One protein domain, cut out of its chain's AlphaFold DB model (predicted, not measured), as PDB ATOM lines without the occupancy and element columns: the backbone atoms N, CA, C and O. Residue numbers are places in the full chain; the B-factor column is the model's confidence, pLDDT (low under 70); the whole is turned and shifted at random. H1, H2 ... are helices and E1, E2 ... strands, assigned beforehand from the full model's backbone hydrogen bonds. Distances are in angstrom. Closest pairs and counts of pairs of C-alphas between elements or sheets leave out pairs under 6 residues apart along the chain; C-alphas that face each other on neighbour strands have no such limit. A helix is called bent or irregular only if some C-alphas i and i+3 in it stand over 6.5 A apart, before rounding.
ATOM      1  N   ILE A  99     142.413  72.846  81.191       98.06
ATOM      2  CA  ILE A  99     142.881  72.067  82.336       98.06
ATOM      3  C   ILE A  99     144.410  71.969  82.247       98.06
ATOM      4  O   ILE A  99     144.962  71.540  81.231       98.06
ATOM      5  N   HIS A 100     145.116  72.350  83.310       98.31
ATOM      6  CA  HIS A 100     146.574  72.229  83.383       98.31
ATOM      7  C   HIS A 100     146.965  70.933  84.100       98.31
ATOM      8  O   HIS A 100     146.594  70.712  85.251       98.31
ATOM      9  N   VAL A 101     147.755  70.098  83.432       98.31
ATOM     10  CA  VAL A 101     148.171  68.751  83.869       98.31
ATOM     11  C   VAL A 101     149.694  68.672  83.990       98.31
ATOM     12  O   VAL A 101     150.397  69.542  83.473       98.31
ATOM     13  N   ALA A 102     150.247  67.664  84.660       98.12
ATOM     14  CA  ALA A 102     151.682  67.578  84.962       98.12
ATOM     15  C   ALA A 102     152.597  67.698  83.724       98.12
ATOM     16  O   ALA A 102     153.675  68.290  83.803       98.12
ATOM     17  N   ASN A 103     152.151  67.192  82.570       98.12
ATOM     18  CA  ASN A 103     152.885  67.229  81.304       98.12
ATOM     19  C   ASN A 103     152.468  68.356  80.338       98.12
ATOM     20  O   ASN A 103     153.128  68.516  79.317       98.12
ATOM     21  N   GLY A 104     151.422  69.145  80.605       98.19
ATOM     22  CA  GLY A 104     150.912  70.079  79.592       98.19
ATOM     23  C   GLY A 104     149.665  70.880  79.960       98.19
ATOM     24  O   GLY A 104     149.354  71.112  81.129       98.19
ATOM     25  N   THR A 105     148.943  71.335  78.942       98.38
ATOM     26  CA  THR A 105     147.631  71.989  79.058       98.38
ATOM     27  C   THR A 105     146.687  71.409  78.013       98.38
ATOM     28  O   THR A 105     147.035  71.354  76.837       98.38
ATOM     29  N   LEU A 106     145.506  70.985  78.453       98.06
ATOM     30  CA  LEU A 106     144.417  70.486  77.619       98.06
ATOM     31  C   LEU A 106     143.335  71.568  77.534       98.06
ATOM     32  O   LEU A 106     142.803  71.973  78.565       98.06
ATOM     33  N   LEU A 107     143.012  72.045  76.334       97.69
ATOM     34  CA  LEU A 107     141.853  72.912  76.109       97.69
ATOM     35  C   LEU A 107     140.561  72.081  76.101       97.69
ATOM     36  O   LEU A 107     140.578  70.896  75.764       97.69
ATOM     37  N   LEU A 108     139.424  72.701  76.426       95.50
ATOM     38  CA  LEU A 108     138.114  72.029  76.416       95.50
ATOM     39  C   LEU A 108     137.613  71.637  75.010       95.50
ATOM     40  O   LEU A 108     136.623  70.921  74.905       95.50
ATOM     41  N   ASP A 109     138.294  72.062  73.940       96.00
ATOM     42  CA  ASP A 109     138.073  71.568  72.572       96.00
ATOM     43  C   ASP A 109     138.841  70.264  72.253       96.00
ATOM     44  O   ASP A 109     138.686  69.704  71.168       96.00
ATOM     45  N   GLY A 110     139.645  69.761  73.200       95.25
ATOM     46  CA  GLY A 110     140.489  68.572  73.056       95.25
ATOM     47  C   GLY A 110     141.937  68.863  72.642       95.25
ATOM     48  O   GLY A 110     142.759  67.947  72.642       95.25
ATOM     49  N   THR A 111     142.293  70.111  72.327       97.50
ATOM     50  CA  THR A 111     143.662  70.481  71.937       97.50
ATOM     51  C   THR A 111     144.619  70.353  73.121       97.50
ATOM     52  O   THR A 111     144.523  71.099  74.098       97.50
ATOM     53  N   PHE A 112     145.591  69.446  73.026       98.06
ATOM     54  CA  PHE A 112     146.651  69.290  74.023       98.06
ATOM     55  C   PHE A 112     147.955  69.971  73.585       98.06
ATOM     56  O   PHE A 112     148.445  69.752  72.480       98.06
ATOM     57  N   THR A 113     148.540  70.773  74.476       97.62
ATOM     58  CA  THR A 113     149.892  71.338  74.341       97.62
ATOM     59  C   THR A 113     150.792  70.779  75.438       97.62
ATOM     60  O   THR A 113     150.523  70.994  76.621       97.62
ATOM     61  N   GLU A 114     151.878  70.106  75.067       97.75
ATOM     62  CA  GLU A 114     152.887  69.629  76.019       97.75
ATOM     63  C   GLU A 114     153.747  70.789  76.569       97.75
ATOM     64  O   GLU A 114     153.994  71.790  75.893       97.75
ATOM     65  N   GLY A 115     154.228  70.659  77.807       97.25
ATOM     66  CA  GLY A 115     155.115  71.622  78.464       97.25
ATOM     67  C   GLY A 115     154.418  72.596  79.425       97.25
ATOM     68  O   GLY A 115     153.195  72.638  79.560       97.25
ATOM     69  N   ARG A 116     155.221  73.380  80.161       96.50
ATOM     70  CA  ARG A 116     154.760  74.184  81.313       96.50
ATOM     71  C   ARG A 116     155.193  75.665  81.252       96.50
ATOM     72  O   ARG A 116     156.173  76.054  81.886       96.50
ATOM     73  N   PRO A 117     154.473  76.522  80.488       93.38
ATOM     74  CA  PRO A 117     154.665  78.375  80.531       93.38
ATOM     75  C   PRO A 117     154.594  77.951  79.819       93.38
ATOM     76  O   PRO A 117     155.814  77.593  79.146       93.38
ATOM     77  N   ALA A 118     152.989  78.137  80.331       94.44
ATOM     78  CA  ALA A 118     152.315  79.152  81.212       94.44
ATOM     79  C   ALA A 118     152.723  79.099  82.701       94.44
ATOM     80  O   ALA A 118     153.001  78.023  83.221       94.44
ATOM     81  N   ILE A 119     152.730  80.259  83.376       97.38
ATOM     82  CA  ILE A 119     152.482  80.330  84.828       97.38
ATOM     83  C   ILE A 119     150.970  80.186  85.002       97.38
ATOM     84  O   ILE A 119     150.223  80.820  84.260       97.38
ATOM     85  N   VAL A 120     150.525  79.348  85.936       97.38
ATOM     86  CA  VAL A 120     149.119  78.919  86.035       97.38
ATOM     87  C   VAL A 120     148.600  79.038  87.469       97.38
ATOM     88  O   VAL A 120     149.391  79.080  88.411       97.38
ATOM     89  N   ARG A 121     147.276  79.105  87.660       95.94
ATOM     90  CA  ARG A 121     146.672  79.110  89.010       95.94
ATOM     91  C   ARG A 121     146.773  77.745  89.686       95.94
ATOM     92  O   ARG A 121     147.217  77.637  90.825       95.94
ATOM     93  N   SER A 122     146.375  76.713  88.957       95.94
ATOM     94  CA  SER A 122     146.353  75.314  89.370       95.94
ATOM     95  C   SER A 122     147.122  74.475  88.355       95.94
ATOM     96  O   SER A 122     147.147  74.801  87.167       95.94
ATOM     97  N   ARG A 123     147.733  73.380  88.810       97.44
ATOM     98  CA  ARG A 123     148.179  72.277  87.952       97.44
ATOM     99  C   ARG A 123     147.883  70.967  88.662       97.44
ATOM    100  O   ARG A 123     148.208  70.813  89.837       97.44
ATOM    101  N   LEU A 124     147.247  70.046  87.952       98.19
ATOM    102  CA  LEU A 124     146.936  68.712  88.446       98.19
ATOM    103  C   LEU A 124     148.202  67.831  88.380       98.19
ATOM    104  O   LEU A 124     148.910  67.888  87.371       98.19
ATOM    105  N   PRO A 125     148.503  67.012  89.408       97.69
ATOM    106  CA  PRO A 125     149.671  66.120  89.418       97.69
ATOM    107  C   PRO A 125     149.587  64.953  88.417       97.69
ATOM    108  O   PRO A 125     150.599  64.304  88.158       97.69
ATOM    109  N   VAL A 126     148.412  64.682  87.842       97.50
ATOM    110  CA  VAL A 126     148.232  63.681  86.780       97.50
ATOM    111  C   VAL A 126     148.708  64.196  85.419       97.50
ATOM    112  O   VAL A 126     148.619  65.388  85.129       97.50
ATOM    113  N   ALA A 127     149.190  63.292  84.566       97.62
ATOM    114  CA  ALA A 127     149.529  63.577  83.171       97.62
ATOM    115  C   ALA A 127     148.361  63.215  82.238       97.62
ATOM    116  O   ALA A 127     147.683  62.212  82.457       97.62
ATOM    117  N   TYR A 128     148.150  64.000  81.181       97.62
ATOM    118  CA  TYR A 128     147.213  63.650  80.110       97.62
ATOM    119  C   TYR A 128     147.891  62.741  79.079       97.62
ATOM    120  O   TYR A 128     149.023  63.005  78.669       97.62
ATOM    121  N   ASN A 129     147.188  61.698  78.645       96.69
ATOM    122  CA  ASN A 129     147.597  60.804  77.567       96.69
ATOM    123  C   ASN A 129     146.376  60.540  76.662       96.69
ATOM    124  O   ASN A 129     145.416  59.940  77.154       96.69
ATOM    125  N   PRO A 130     146.376  60.963  75.384       94.44
ATOM    126  CA  PRO A 130     145.264  60.699  74.468       94.44
ATOM    127  C   PRO A 130     145.158  59.212  74.090       94.44
ATOM    128  O   PRO A 130     144.058  58.728  73.842       94.44
ATOM    129  N   ASP A 131     146.271  58.473  74.122       96.12
ATOM    130  CA  ASP A 131     146.347  57.038  73.820       96.12
ATOM    131  C   ASP A 131     146.120  56.159  75.071       96.12
ATOM    132  O   ASP A 131     146.544  55.001  75.135       96.12
ATOM    133  N   ALA A 132     145.498  56.710  76.121       95.88
ATOM    134  CA  ALA A 132     145.188  55.967  77.337       95.88
ATOM    135  C   ALA A 132     144.124  54.890  77.075       95.88
ATOM    136  O   ALA A 132     143.056  55.155  76.523       95.88
ATOM    137  N   THR A 133     144.384  53.662  77.529       96.94
ATOM    138  CA  THR A 133     143.376  52.600  77.526       96.94
ATOM    139  C   THR A 133     142.230  52.936  78.483       96.94
ATOM    140  O   THR A 133     142.419  53.613  79.496       96.94
ATOM    141  N   ALA A 134     141.026  52.436  78.180       95.25
ATOM    142  CA  ALA A 134     139.864  52.618  79.047       95.25
ATOM    143  C   ALA A 134     140.178  52.139  80.485       95.25
ATOM    144  O   ALA A 134     140.734  51.047  80.650       95.25
ATOM    145  N   PRO A 135     139.825  52.905  81.535       95.69
ATOM    146  CA  PRO A 135     140.233  52.610  82.907       95.69
ATOM    147  C   PRO A 135     139.336  51.529  83.537       95.69
ATOM    148  O   PRO A 135     138.605  51.784  84.491       95.69
ATOM    149  N   VAL A 136     139.387  50.303  83.003       97.62
ATOM    150  CA  VAL A 136     138.479  49.186  83.342       97.62
ATOM    151  C   VAL A 136     138.396  48.914  84.848       97.62
ATOM    152  O   VAL A 136     137.312  48.661  85.356       97.62
ATOM    153  N   ILE A 137     139.503  49.020  85.591       96.75
ATOM    154  CA  ILE A 137     139.505  48.812  87.053       96.75
ATOM    155  C   ILE A 137     138.628  49.856  87.768       96.75
ATOM    156  O   ILE A 137     137.877  49.508  88.674       96.75
ATOM    157  N   TRP A 138     138.691  51.120  87.341       96.50
ATOM    158  CA  TRP A 138     137.870  52.208  87.881       96.50
ATOM    159  C   TRP A 138     136.405  52.077  87.456       96.50
ATOM    160  O   TRP A 138     135.515  52.224  88.286       96.50
ATOM    161  N   LEU A 139     136.149  51.733  86.190       96.88
ATOM    162  CA  LEU A 139     134.788  51.532  85.684       96.88
ATOM    163  C   LEU A 139     134.087  50.361  86.389       96.88
ATOM    164  O   LEU A 139     132.970  50.533  86.859       96.88
ATOM    165  N   ASN A 140     134.764  49.221  86.562       97.00
ATOM    166  CA  ASN A 140     134.233  48.069  87.297       97.00
ATOM    167  C   ASN A 140     134.019  48.370  88.793       97.00
ATOM    168  O   ASN A 140     133.124  47.804  89.413       97.00
ATOM    169  N   PHE A 141     134.837  49.246  89.388       96.50
ATOM    170  CA  PHE A 141     134.625  49.720  90.758       96.50
ATOM    171  C   PHE A 141     133.371  50.601  90.868       96.50
ATOM    172  O   PHE A 141     132.599  50.426  91.808       96.50
ATOM    173  N   LEU A 142     133.136  51.503  89.908       96.44
ATOM    174  CA  LEU A 142     131.924  52.328  89.883       96.44
ATOM    175  C   LEU A 142     130.660  51.503  89.590       96.44
ATOM    176  O   LEU A 142     129.653  51.719  90.251       96.44
ATOM    177  N   ASP A 143     130.725  50.530  88.676       95.94
ATOM    178  CA  ASP A 143     129.638  49.579  88.369       95.94
ATOM    179  C   ASP A 143     129.244  48.718  89.587       95.94
ATOM    180  O   ASP A 143     128.078  48.389  89.786       95.94
ATOM    181  N   GLY A 144     130.206  48.420  90.469       94.31
ATOM    182  CA  GLY A 144     129.962  47.748  91.748       94.31
ATOM    183  C   GLY A 144     129.475  48.649  92.896       94.31
ATOM    184  O   GLY A 144     129.231  48.126  93.984       94.31
ATOM    185  N   LEU A 145     129.365  49.969  92.697       94.25
ATOM    186  CA  LEU A 145     129.091  50.960  93.754       94.25
ATOM    187  C   LEU A 145     127.900  51.889  93.452       94.25
ATOM    188  O   LEU A 145     127.250  52.362  94.384       94.25
ATOM    189  N   LEU A 146     127.627  52.179  92.182       94.69
ATOM    190  CA  LEU A 146     126.640  53.160  91.726       94.69
ATOM    191  C   LEU A 146     125.628  52.522  90.769       94.69
ATOM    192  O   LEU A 146     125.905  51.501  90.144       94.69
ATOM    193  N   TYR A 147     124.469  53.158  90.598       95.19
ATOM    194  CA  TYR A 147     123.581  52.830  89.483       95.19
ATOM    195  C   TYR A 147     124.212  53.286  88.156       95.19
ATOM    196  O   TYR A 147     124.976  54.252  88.122       95.19
ATOM    197  N   ALA A 148     123.904  52.603  87.051       95.69
ATOM    198  CA  ALA A 148     124.556  52.839  85.759       95.69
ATOM    199  C   ALA A 148     124.351  54.278  85.233       95.69
ATOM    200  O   ALA A 148     125.213  54.818  84.540       95.69
ATOM    201  N   GLU A 149     123.237  54.912  85.600       95.19
ATOM    202  CA  GLU A 149     122.902  56.317  85.347       95.19
ATOM    203  C   GLU A 149     123.686  57.331  86.212       95.19
ATOM    204  O   GLU A 149     123.904  58.471  85.789       95.19
ATOM    205  N   ASP A 150     124.177  56.931  87.388       96.00
ATOM    206  CA  ASP A 150     124.967  57.793  88.280       96.00
ATOM    207  C   ASP A 150     126.453  57.835  87.882       96.00
ATOM    208  O   ASP A 150     127.134  58.835  88.116       96.00
ATOM    209  N   ILE A 151     126.963  56.781  87.232       96.50
ATOM    210  CA  ILE A 151     128.349  56.691  86.739       96.50
ATOM    211  C   ILE A 151     128.729  57.868  85.812       96.50
ATOM    212  O   ILE A 151     129.731  58.530  86.109       96.50
ATOM    213  N   PRO A 152     127.987  58.188  84.727       97.38
ATOM    214  CA  PRO A 152     128.290  59.359  83.905       97.38
ATOM    215  C   PRO A 152     128.108  60.662  84.691       97.38
ATOM    216  O   PRO A 152     128.935  61.558  84.563       97.38
ATOM    217  N   THR A 153     127.112  60.745  85.578       96.69
ATOM    218  CA  THR A 153     126.863  61.930  86.416       96.69
ATOM    219  C   THR A 153     128.063  62.260  87.321       96.69
ATOM    220  O   THR A 153     128.471  63.421  87.415       96.69
ATOM    221  N   LEU A 154     128.692  61.251  87.939       96.69
ATOM    222  CA  LEU A 154     129.935  61.406  88.706       96.69
ATOM    223  C   LEU A 154     131.110  61.846  87.819       96.69
ATOM    224  O   LEU A 154     131.907  62.696  88.228       96.69
ATOM    225  N   GLN A 155     131.232  61.284  86.616       96.50
ATOM    226  CA  GLN A 155     132.312  61.615  85.682       96.50
ATOM    227  C   GLN A 155     132.177  63.045  85.136       96.50
ATOM    228  O   GLN A 155     133.163  63.782  85.124       96.50
ATOM    229  N   GLU A 156     130.966  63.481  84.781       95.94
ATOM    230  CA  GLU A 156     130.664  64.854  84.360       95.94
ATOM    231  C   GLU A 156     130.915  65.868  85.483       95.94
ATOM    232  O   GLU A 156     131.565  66.889  85.251       95.94
ATOM    233  N   PHE A 157     130.472  65.585  86.715       96.62
ATOM    234  CA  PHE A 157     130.744  66.456  87.864       96.62
ATOM    235  C   PHE A 157     132.246  66.542  88.173       96.62
ATOM    236  O   PHE A 157     132.773  67.631  88.400       96.62
ATOM    237  N   THR A 158     132.958  65.412  88.112       96.38
ATOM    238  CA  THR A 158     134.421  65.379  88.263       96.38
ATOM    239  C   THR A 158     135.099  66.221  87.182       96.38
ATOM    240  O   THR A 158     135.943  67.053  87.506       96.38
ATOM    241  N   GLY A 159     134.691  66.066  85.917       95.62
ATOM    242  CA  GLY A 159     135.195  66.836  84.779       95.62
ATOM    243  C   GLY A 159     134.939  68.340  84.903       95.62
ATOM    244  O   GLY A 159     135.841  69.139  84.655       95.62
ATOM    245  N   TYR A 160     133.751  68.731  85.373       95.94
ATOM    246  CA  TYR A 160     133.415  70.119  85.698       95.94
ATOM    247  C   TYR A 160     134.356  70.709  86.765       95.94
ATOM    248  O   TYR A 160     134.772  71.860  86.642       95.94
ATOM    249  N   CYS A 161     134.738  69.929  87.781       96.81
ATOM    250  CA  CYS A 161     135.669  70.375  88.821       96.81
ATOM    251  C   CYS A 161     137.125  70.520  88.335       96.81
ATOM    252  O   CYS A 161     137.903  71.203  88.993       96.81
ATOM    253  N   LEU A 162     137.523  69.935  87.192       96.75
ATOM    254  CA  LEU A 162     138.893  70.078  86.659       96.75
ATOM    255  C   LEU A 162     139.216  71.511  86.186       96.75
ATOM    256  O   LEU A 162     140.393  71.849  86.046       96.75
ATOM    257  N   ILE A 163     138.199  72.350  85.953       95.62
ATOM    258  CA  ILE A 163     138.347  73.759  85.559       95.62
ATOM    259  C   ILE A 163     138.020  74.715  86.723       95.62
ATOM    260  O   ILE A 163     137.134  74.428  87.528       95.62
ATOM    261  N   PRO A 164     138.663  75.899  86.817       94.94
ATOM    262  CA  PRO A 164     138.421  76.883  87.880       94.94
ATOM    263  C   PRO A 164     137.109  77.673  87.666       94.94
ATOM    264  O   PRO A 164     137.100  78.894  87.475       94.94
ATOM    265  N   SER A 165     135.980  76.962  87.671       92.81
ATOM    266  CA  SER A 165     134.642  77.472  87.367       92.81
ATOM    267  C   SER A 165     133.662  77.240  88.516       92.81
ATOM    268  O   SER A 165     133.527  76.139  89.040       92.81
ATOM    269  N   ASN A 166     132.897  78.274  88.864       91.19
ATOM    270  CA  ASN A 166     131.767  78.191  89.795       91.19
ATOM    271  C   ASN A 166     130.400  78.355  89.098       91.19
ATOM    272  O   ASN A 166     129.378  78.384  89.781       91.19
ATOM    273  N   LYS A 167     130.366  78.423  87.755       92.75
ATOM    274  CA  LYS A 167     129.158  78.662  86.938       92.75
ATOM    275  C   LYS A 167     128.020  77.675  87.206       92.75
ATOM    276  O   LYS A 167     126.860  78.059  87.115       92.75
ATOM    277  N   GLY A 168     128.343  76.422  87.526       89.81
ATOM    278  CA  GLY A 168     127.343  75.403  87.829       89.81
ATOM    279  C   GLY A 168     126.627  75.641  89.160       89.81
ATOM    280  O   GLY A 168     125.447  75.325  89.263       89.81
ATOM    281  N   GLN A 169     127.317  76.194  90.169       90.81
ATOM    282  CA  GLN A 169     126.833  76.289  91.557       90.81
ATOM    283  C   GLN A 169     126.177  74.971  92.021       90.81
ATOM    284  O   GLN A 169     124.986  74.923  92.347       90.81
ATOM    285  N   ARG A 170     126.939  73.870  91.965       91.12
ATOM    286  CA  ARG A 170     126.497  72.517  92.343       91.12
ATOM    287  C   ARG A 170     127.399  71.914  93.410       91.12
ATOM    288  O   ARG A 170     128.569  72.260  93.520       91.12
ATOM    289  N   MET A 171     126.813  70.983  94.148       92.50
ATOM    290  CA  MET A 171     127.442  70.119  95.135       92.50
ATOM    291  C   MET A 171     126.943  68.704  94.844       92.50
ATOM    292  O   MET A 171     125.748  68.526  94.600       92.50
ATOM    293  N   MET A 172     127.839  67.723  94.843       93.88
ATOM    294  CA  MET A 172     127.483  66.310  94.728       93.88
ATOM    295  C   MET A 172     127.394  65.694  96.127       93.88
ATOM    296  O   MET A 172     128.192  66.029  96.998       93.88
ATOM    297  N   VAL A 173     126.423  64.805  96.340       92.69
ATOM    298  CA  VAL A 173     126.248  64.055  97.592       92.69
ATOM    299  C   VAL A 173     126.153  62.579  97.236       92.69
ATOM    300  O   VAL A 173     125.190  62.165  96.596       92.69
ATOM    301  N   ILE A 174     127.149  61.792  97.638       91.12
ATOM    302  CA  ILE A 174     127.206  60.351  97.365       91.12
ATOM    303  C   ILE A 174     126.756  59.623  98.632       91.12
ATOM    304  O   ILE A 174     127.498  59.545  99.607       91.12
ATOM    305  N   LYS A 175     125.521  59.115  98.645       88.50
ATOM    306  CA  LYS A 175     124.909  58.506  99.835       88.50
ATOM    307  C   LYS A 175     124.965  56.979  99.787       88.50
ATOM    308  O   LYS A 175     124.657  56.379  98.768       88.50
ATOM    309  N   GLY A 176     125.259  56.359 100.927       85.75
ATOM    310  CA  GLY A 176     125.143  54.914 101.146       85.75
ATOM    311  C   GLY A 176     125.663  54.519 102.534       85.75
ATOM    312  O   GLY A 176     126.074  55.388 103.301       85.75
ATOM    313  N   ASN A 177     125.676  53.233 102.871       85.19
ATOM    314  CA  ASN A 177     126.119  52.730 104.176       85.19
ATOM    315  C   ASN A 177     127.651  52.801 104.360       85.19
ATOM    316  O   ASN A 177     128.423  52.929 103.404       85.19
ATOM    317  N   GLY A 178     128.121  52.701 105.604       84.94
ATOM    318  CA  GLY A 178     129.555  52.624 105.901       84.94
ATOM    319  C   GLY A 178     130.205  51.371 105.297       84.94
ATOM    320  O   GLY A 178     129.613  50.296 105.308       84.94
ATOM    321  N   GLY A 179     131.429  51.505 104.779       81.69
ATOM    322  CA  GLY A 179     132.221  50.383 104.249       81.69
ATOM    323  C   GLY A 179     132.014  50.031 102.769       81.69
ATOM    324  O   GLY A 179     132.814  49.283 102.227       81.69
ATOM    325  N   GLU A 180     131.023  50.611 102.083       84.88
ATOM    326  CA  GLU A 180     130.731  50.324 100.659       84.88
ATOM    327  C   GLU A 180     131.820  50.785  99.669       84.88
ATOM    328  O   GLU A 180     131.803  50.383  98.514       84.88
ATOM    329  N   GLY A 181     132.763  51.635 100.094       86.00
ATOM    330  CA  GLY A 181     133.875  52.098  99.249       86.00
ATOM    331  C   GLY A 181     133.798  53.550  98.765       86.00
ATOM    332  O   GLY A 181     134.702  53.977  98.058       86.00
ATOM    333  N   LYS A 182     132.800  54.345  99.183       91.31
ATOM    334  CA  LYS A 182     132.654  55.772  98.801       91.31
ATOM    335  C   LYS A 182     133.946  56.595  98.940       91.31
ATOM    336  O   LYS A 182     134.342  57.244  97.978       91.31
ATOM    337  N   SER A 183     134.678  56.478 100.050       91.00
ATOM    338  CA  SER A 183     135.964  57.175 100.252       91.00
ATOM    339  C   SER A 183     137.085  56.763  99.281       91.00
ATOM    340  O   SER A 183     138.098  57.450  99.195       91.00
ATOM    341  N   GLN A 184     136.937  55.681  98.503       93.56
ATOM    342  CA  GLN A 184     137.854  55.375  97.392       93.56
ATOM    343  C   GLN A 184     137.651  56.334  96.208       93.56
ATOM    344  O   GLN A 184     138.617  56.650  95.518       93.56
ATOM    345  N   ILE A 185     136.436  56.871  96.017       94.75
ATOM    346  CA  ILE A 185     136.201  58.000  95.105       94.75
ATOM    347  C   ILE A 185     136.979  59.218  95.621       94.75
ATOM    348  O   ILE A 185     137.738  59.813  94.863       94.75
ATOM    349  N   GLY A 186     136.884  59.523  96.922       94.06
ATOM    350  CA  GLY A 186     137.681  60.571  97.573       94.06
ATOM    351  C   GLY A 186     139.196  60.387  97.389       94.06
ATOM    352  O   GLY A 186     139.889  61.331  97.019       94.06
ATOM    353  N   ALA A 187     139.717  59.165  97.542       94.25
ATOM    354  CA  ALA A 187     141.134  58.848  97.325       94.25
ATOM    355  C   ALA A 187     141.589  59.010  95.859       94.25
ATOM    356  O   ALA A 187     142.687  59.515  95.598       94.25
ATOM    357  N   VAL A 188     140.754  58.620  94.890       95.94
ATOM    358  CA  VAL A 188     141.027  58.835  93.458       95.94
ATOM    359  C   VAL A 188     140.971  60.324  93.109       95.94
ATOM    360  O   VAL A 188     141.869  60.816  92.428       95.94
ATOM    361  N   LEU A 189     139.999  61.073  93.639       96.75
ATOM    362  CA  LEU A 189     139.928  62.529  93.479       96.75
ATOM    363  C   LEU A 189     141.153  63.215  94.104       96.75
ATOM    364  O   LEU A 189     141.808  64.005  93.431       96.75
ATOM    365  N   SER A 190     141.554  62.841  95.320       95.94
ATOM    366  CA  SER A 190     142.779  63.338  95.965       95.94
ATOM    367  C   SER A 190     144.029  63.073  95.109       95.94
ATOM    368  O   SER A 190     144.883  63.946  94.959       95.94
ATOM    369  N   SER A 191     144.090  61.918  94.436       96.75
ATOM    370  CA  SER A 191     145.179  61.573  93.506       96.75
ATOM    371  C   SER A 191     145.153  62.385  92.198       96.75
ATOM    372  O   SER A 191     146.209  62.693  91.648       96.75
ATOM    373  N   ILE A 192     143.967  62.749  91.695       97.44
ATOM    374  CA  ILE A 192     143.788  63.571  90.483       97.44
ATOM    375  C   ILE A 192     144.082  65.048  90.764       97.44
ATOM    376  O   ILE A 192     144.734  65.712  89.961       97.44
ATOM    377  N   PHE A 193     143.597  65.568  91.892       97.62
ATOM    378  CA  PHE A 193     143.627  66.992  92.221       97.62
ATOM    379  C   PHE A 193     144.845  67.412  93.051       97.62
ATOM    380  O   PHE A 193     145.311  68.544  92.901       97.62
ATOM    381  N   GLY A 194     145.383  66.543  93.910       96.12
ATOM    382  CA  GLY A 194     146.487  66.868  94.815       96.12
ATOM    383  C   GLY A 194     146.204  68.122  95.652       96.12
ATOM    384  O   GLY A 194     145.133  68.276  96.230       96.12
ATOM    385  N   THR A 195     147.138  69.075  95.652       94.38
ATOM    386  CA  THR A 195     147.040  70.364  96.371       94.38
ATOM    387  C   THR A 195     145.940  71.317  95.872       94.38
ATOM    388  O   THR A 195     145.746  72.391  96.451       94.38
ATOM    389  N   ASN A 196     145.223  70.944  94.806       96.00
ATOM    390  CA  ASN A 196     144.050  71.656  94.294       96.00
ATOM    391  C   ASN A 196     142.726  71.108  94.876       96.00
ATOM    392  O   ASN A 196     141.672  71.676  94.594       96.00
ATOM    393  N   MET A 197     142.768  70.032  95.673       95.25
ATOM    394  CA  MET A 197     141.647  69.528  96.473       95.25
ATOM    395  C   MET A 197     141.854  69.855  97.958       95.25
ATOM    396  O   MET A 197     142.982  70.027  98.426       95.25
ATOM    397  N   LYS A 198     140.749  69.971  98.698       92.00
ATOM    398  CA  LYS A 198     140.727  70.222 100.139       92.00
ATOM    399  C   LYS A 198     139.710  69.310 100.818       92.00
ATOM    400  O   LYS A 198     138.522  69.386 100.516       92.00
ATOM    401  N   ASP A 199     140.164  68.532 101.790       88.19
ATOM    402  CA  ASP A 199     139.271  67.844 102.722       88.19
ATOM    403  C   ASP A 199     138.783  68.869 103.761       88.19
ATOM    404  O   ASP A 199     139.588  69.599 104.361       88.19
ATOM    405  N   GLY A 200     137.469  68.991 103.954       83.25
ATOM    406  CA  GLY A 200     136.907  70.045 104.794       83.25
ATOM    407  C   GLY A 200     135.399  69.952 104.998       83.25
ATOM    408  O   GLY A 200     134.631  69.887 104.046       83.25
ATOM    409  N   SER A 201     134.975  70.035 106.264       85.25
ATOM    410  CA  SER A 201     133.562  69.892 106.620       85.25
ATOM    411  C   SER A 201     132.711  71.109 106.245       85.25
ATOM    412  O   SER A 201     133.019  72.243 106.633       85.25
ATOM    413  N   ILE A 202     131.585  70.866 105.573       85.06
ATOM    414  CA  ILE A 202     130.625  71.879 105.119       85.06
ATOM    415  C   ILE A 202     130.013  72.638 106.301       85.06
ATOM    416  O   ILE A 202     129.829  73.853 106.213       85.06
ATOM    417  N   GLY A 203     129.797  71.980 107.446       84.94
ATOM    418  CA  GLY A 203     129.382  72.656 108.682       84.94
ATOM    419  C   GLY A 203     130.388  73.731 109.116       84.94
ATOM    420  O   GLY A 203     130.021  74.884 109.350       84.94
ATOM    421  N   LYS A 204     131.687  73.399 109.102       85.31
ATOM    422  CA  LYS A 204     132.769  74.347 109.432       85.31
ATOM    423  C   LYS A 204     132.867  75.478 108.402       85.31
ATOM    424  O   LYS A 204     133.095  76.619 108.791       85.31
ATOM    425  N   ILE A 205     132.665  75.193 107.114       86.62
ATOM    426  CA  ILE A 205     132.662  76.194 106.026       86.62
ATOM    427  C   ILE A 205     131.454  77.144 106.143       86.62
ATOM    428  O   ILE A 205     131.569  78.347 105.878       86.62
ATOM    429  N   SER A 206     130.305  76.634 106.591       83.88
ATOM    430  CA  SER A 206     129.108  77.429 106.872       83.88
ATOM    431  C   SER A 206     129.347  78.417 108.018       83.88
ATOM    432  O   SER A 206     129.131  79.618 107.849       83.88
ATOM    433  N   GLU A 207     129.862  77.952 109.156       87.38
ATOM    434  CA  GLU A 207     129.963  78.760 110.381       87.38
ATOM    435  C   GLU A 207     131.230  79.630 110.456       87.38
ATOM    436  O   GLU A 207     131.185  80.768 110.931       87.38
ATOM    437  N   ASN A 208     132.374  79.131 109.979       86.12
ATOM    438  CA  ASN A 208     133.666  79.791 110.150       86.12
ATOM    439  C   ASN A 208     134.117  80.532 108.881       86.12
ATOM    440  O   ASN A 208     134.551  79.931 107.898       86.12
ATOM    441  N   ARG A 209     134.142  81.870 108.944       78.00
ATOM    442  CA  ARG A 209     134.652  82.731 107.858       78.00
ATOM    443  C   ARG A 209     136.084  82.403 107.411       78.00
ATOM    444  O   ARG A 209     136.406  82.636 106.253       78.00
ATOM    445  N   PHE A 210     136.932  81.877 108.298       82.44
ATOM    446  CA  PHE A 210     138.308  81.500 107.957       82.44
ATOM    447  C   PHE A 210     138.355  80.192 107.154       82.44
ATOM    448  O   PHE A 210     139.107  80.106 106.192       82.44
ATOM    449  N   ALA A 211     137.470  79.230 107.442       81.75
ATOM    450  CA  ALA A 211     137.346  78.000 106.652       81.75
ATOM    451  C   ALA A 211     136.877  78.259 105.206       81.75
ATOM    452  O   ALA A 211     137.100  77.432 104.332       81.75
ATOM    453  N   ARG A 212     136.267  79.423 104.932       84.00
ATOM    454  CA  ARG A 212     135.954  79.877 103.566       84.00
ATOM    455  C   ARG A 212     137.169  80.457 102.831       84.00
ATOM    456  O   ARG A 212     137.212  80.377 101.611       84.00
ATOM    457  N   ALA A 213     138.139  81.028 103.551       85.12
ATOM    458  CA  ALA A 213     139.392  81.518 102.970       85.12
ATOM    459  C   ALA A 213     140.338  80.358 102.607       85.12
ATOM    460  O   ALA A 213     141.000  80.410 101.577       85.12
ATOM    461  N   ASP A 214     140.314  79.267 103.378       84.81
ATOM    462  CA  ASP A 214     141.023  78.010 103.076       84.81
ATOM    463  C   ASP A 214     140.595  77.343 101.747       84.81
ATOM    464  O   ASP A 214     141.262  76.411 101.293       84.81
ATOM    465  N   LEU A 215     139.491  77.797 101.139       89.50
ATOM    466  CA  LEU A 215     139.004  77.357  99.827       89.50
ATOM    467  C   LEU A 215     139.464  78.264  98.674       89.50
ATOM    468  O   LEU A 215     139.170  77.969  97.514       89.50
ATOM    469  N   GLU A 216     140.181  79.363  98.937       89.81
ATOM    470  CA  GLU A 216     140.721  80.175  97.848       89.81
ATOM    471  C   GLU A 216     141.784  79.376  97.071       89.81
ATOM    472  O   GLU A 216     142.681  78.752  97.638       89.81
ATOM    473  N   HIS A 217     141.660  79.378  95.739       92.62
ATOM    474  CA  HIS A 217     142.485  78.588  94.811       92.62
ATOM    475  C   HIS A 217     142.337  77.057  94.924       92.62
ATOM    476  O   HIS A 217     143.173  76.327  94.390       92.62
ATOM    477  N   ILE A 218     141.282  76.568  95.579       95.00
ATOM    478  CA  ILE A 218     140.879  75.158  95.563       95.00
ATOM    479  C   ILE A 218     139.885  74.928  94.414       95.00
ATOM    480  O   ILE A 218     139.024  75.768  94.151       95.00
ATOM    481  N   LEU A 219     140.017  73.798  93.715       96.25
ATOM    482  CA  LEU A 219     139.099  73.353  92.659       96.25
ATOM    483  C   LEU A 219     137.961  72.487  93.215       96.25
ATOM    484  O   LEU A 219     136.823  72.598  92.765       96.25
ATOM    485  N   LEU A 220     138.265  71.643  94.206       95.56
ATOM    486  CA  LEU A 220     137.330  70.687  94.796       95.56
ATOM    487  C   LEU A 220     137.453  70.667  96.326       95.56
ATOM    488  O   LEU A 220     138.539  70.458  96.863       95.56
ATOM    489  N   CYS A 221     136.330  70.831  97.024       94.06
ATOM    490  CA  CYS A 221     136.219  70.520  98.450       94.06
ATOM    491  C   CYS A 221     135.478  69.189  98.614       94.06
ATOM    492  O   CYS A 221     134.459  68.989  97.951       94.06
ATOM    493  N   VAL A 222     135.962  68.313  99.493       92.88
ATOM    494  CA  VAL A 222     135.312  67.036  99.836       92.88
ATOM    495  C   VAL A 222     135.024  67.000 101.336       92.88
ATOM    496  O   VAL A 222     135.841  67.449 102.141       92.88
ATOM    497  N   ASP A 223     133.854  66.478 101.695       90.81
ATOM    498  CA  ASP A 223     133.418  66.249 103.072       90.81
ATOM    499  C   ASP A 223     132.955  64.791 103.193       90.81
ATOM    500  O   ASP A 223     131.881  64.435 102.706       90.81
TER     501      ASP A 223
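What this domain is: This is residues 99 to 223 of the 226 residues of an uncharacterized protein of uncultured Clostridium sp (UniProt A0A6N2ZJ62). A small three-stranded meander, E1 E2 E3, each strand the antiparallel neighbour of the one before, makes one end of the model, while H3 packs on a short parallel strand pair, E4 and E5, and the last residue of H2 comes close to E5. H4 and H5 meet in a corner far from the middle, and long stretches without a named element join the meander to H1 and H2 to H3. The printed part has 125 residues, in the order E1 E2 E3 H1 H2 H3 E4 H4 H5 E5, and under half of them, 62, are in named elements; the class is mixed, helices and strands. The whole is compact, with a radius of gyration of the C-alphas of 15.7 A and spans of 41 by 39 by 22 A.

Where its parts are: In the meander, E1 is residues 99 to 101, from C-alpha 99 at (142.881, 72.067, 82.336), E2 is 104 to 107, 10.1 A long, and E3 is 112 to 114. H1 is residues 136 to 143, 10.2 A; H2 is 150 to 161, 16.5 A; H3 is 182 to 196, 20.1 A, and begins at (132.654, 55.772, 98.801). E4 is residues 197 to 199, H4 is 202 to 207, H5 is 209 to 213, and E5 is 220 to 222, ending at (135.312, 67.036, 99.836).

How they stand to each other: E1 and E2 form a hairpin, antiparallel at 161 degrees, with N 99 and O 106 at 2.8 A. E2 and E3 form another at 164 degrees, with N 105 and O 113 at 2.8 A. E4 and E5 are parallel at 20 degrees, with N 198 and O 220 at 2.9 A; E4, H4, H5 and E5 make a strand-helix-strand unit, two parallel strands joined through helices, with a right-handed crossover. The closest C-alphas of H3 and E5, Asn 196 and Leu 220, are 6.8 A apart; those of H2 and E5, Cys 161 and Leu 220, 6.2 A. H3 is irregular: C-alphas 192 and 195 are 9.6 A apart. H1 and H2 are close but not clearly touching, Leu 142 and Ile 151 being closest at 6.5 A between C-alphas, at a steep tilt of 65 degrees, opposite ways. H2 and H3 are only just apart, at 8.1 A. H4 and H5 touch only at the corner; their closest C-alphas, Ile 205 and Ala 211, are 5.1 A apart. Every O i to N i+4 pair is within hydrogen-bond range in H1, H2 and H4; in H3 it is 8 of 11, and in H5 0 of 1, beside 2 of 2 O i to N i+3 pairs.

The domain as a whole: The two C-alphas farthest apart, Asp 131 and Glu 207, are 45.6 A from each other. The printed part has no cut. The long links are E3 to H1, 21 residues, and H2 to H3, 20 residues; residues 131 to 137 stand free. Mean pLDDT of the printed part is 93.5, and no printed residue is under 70.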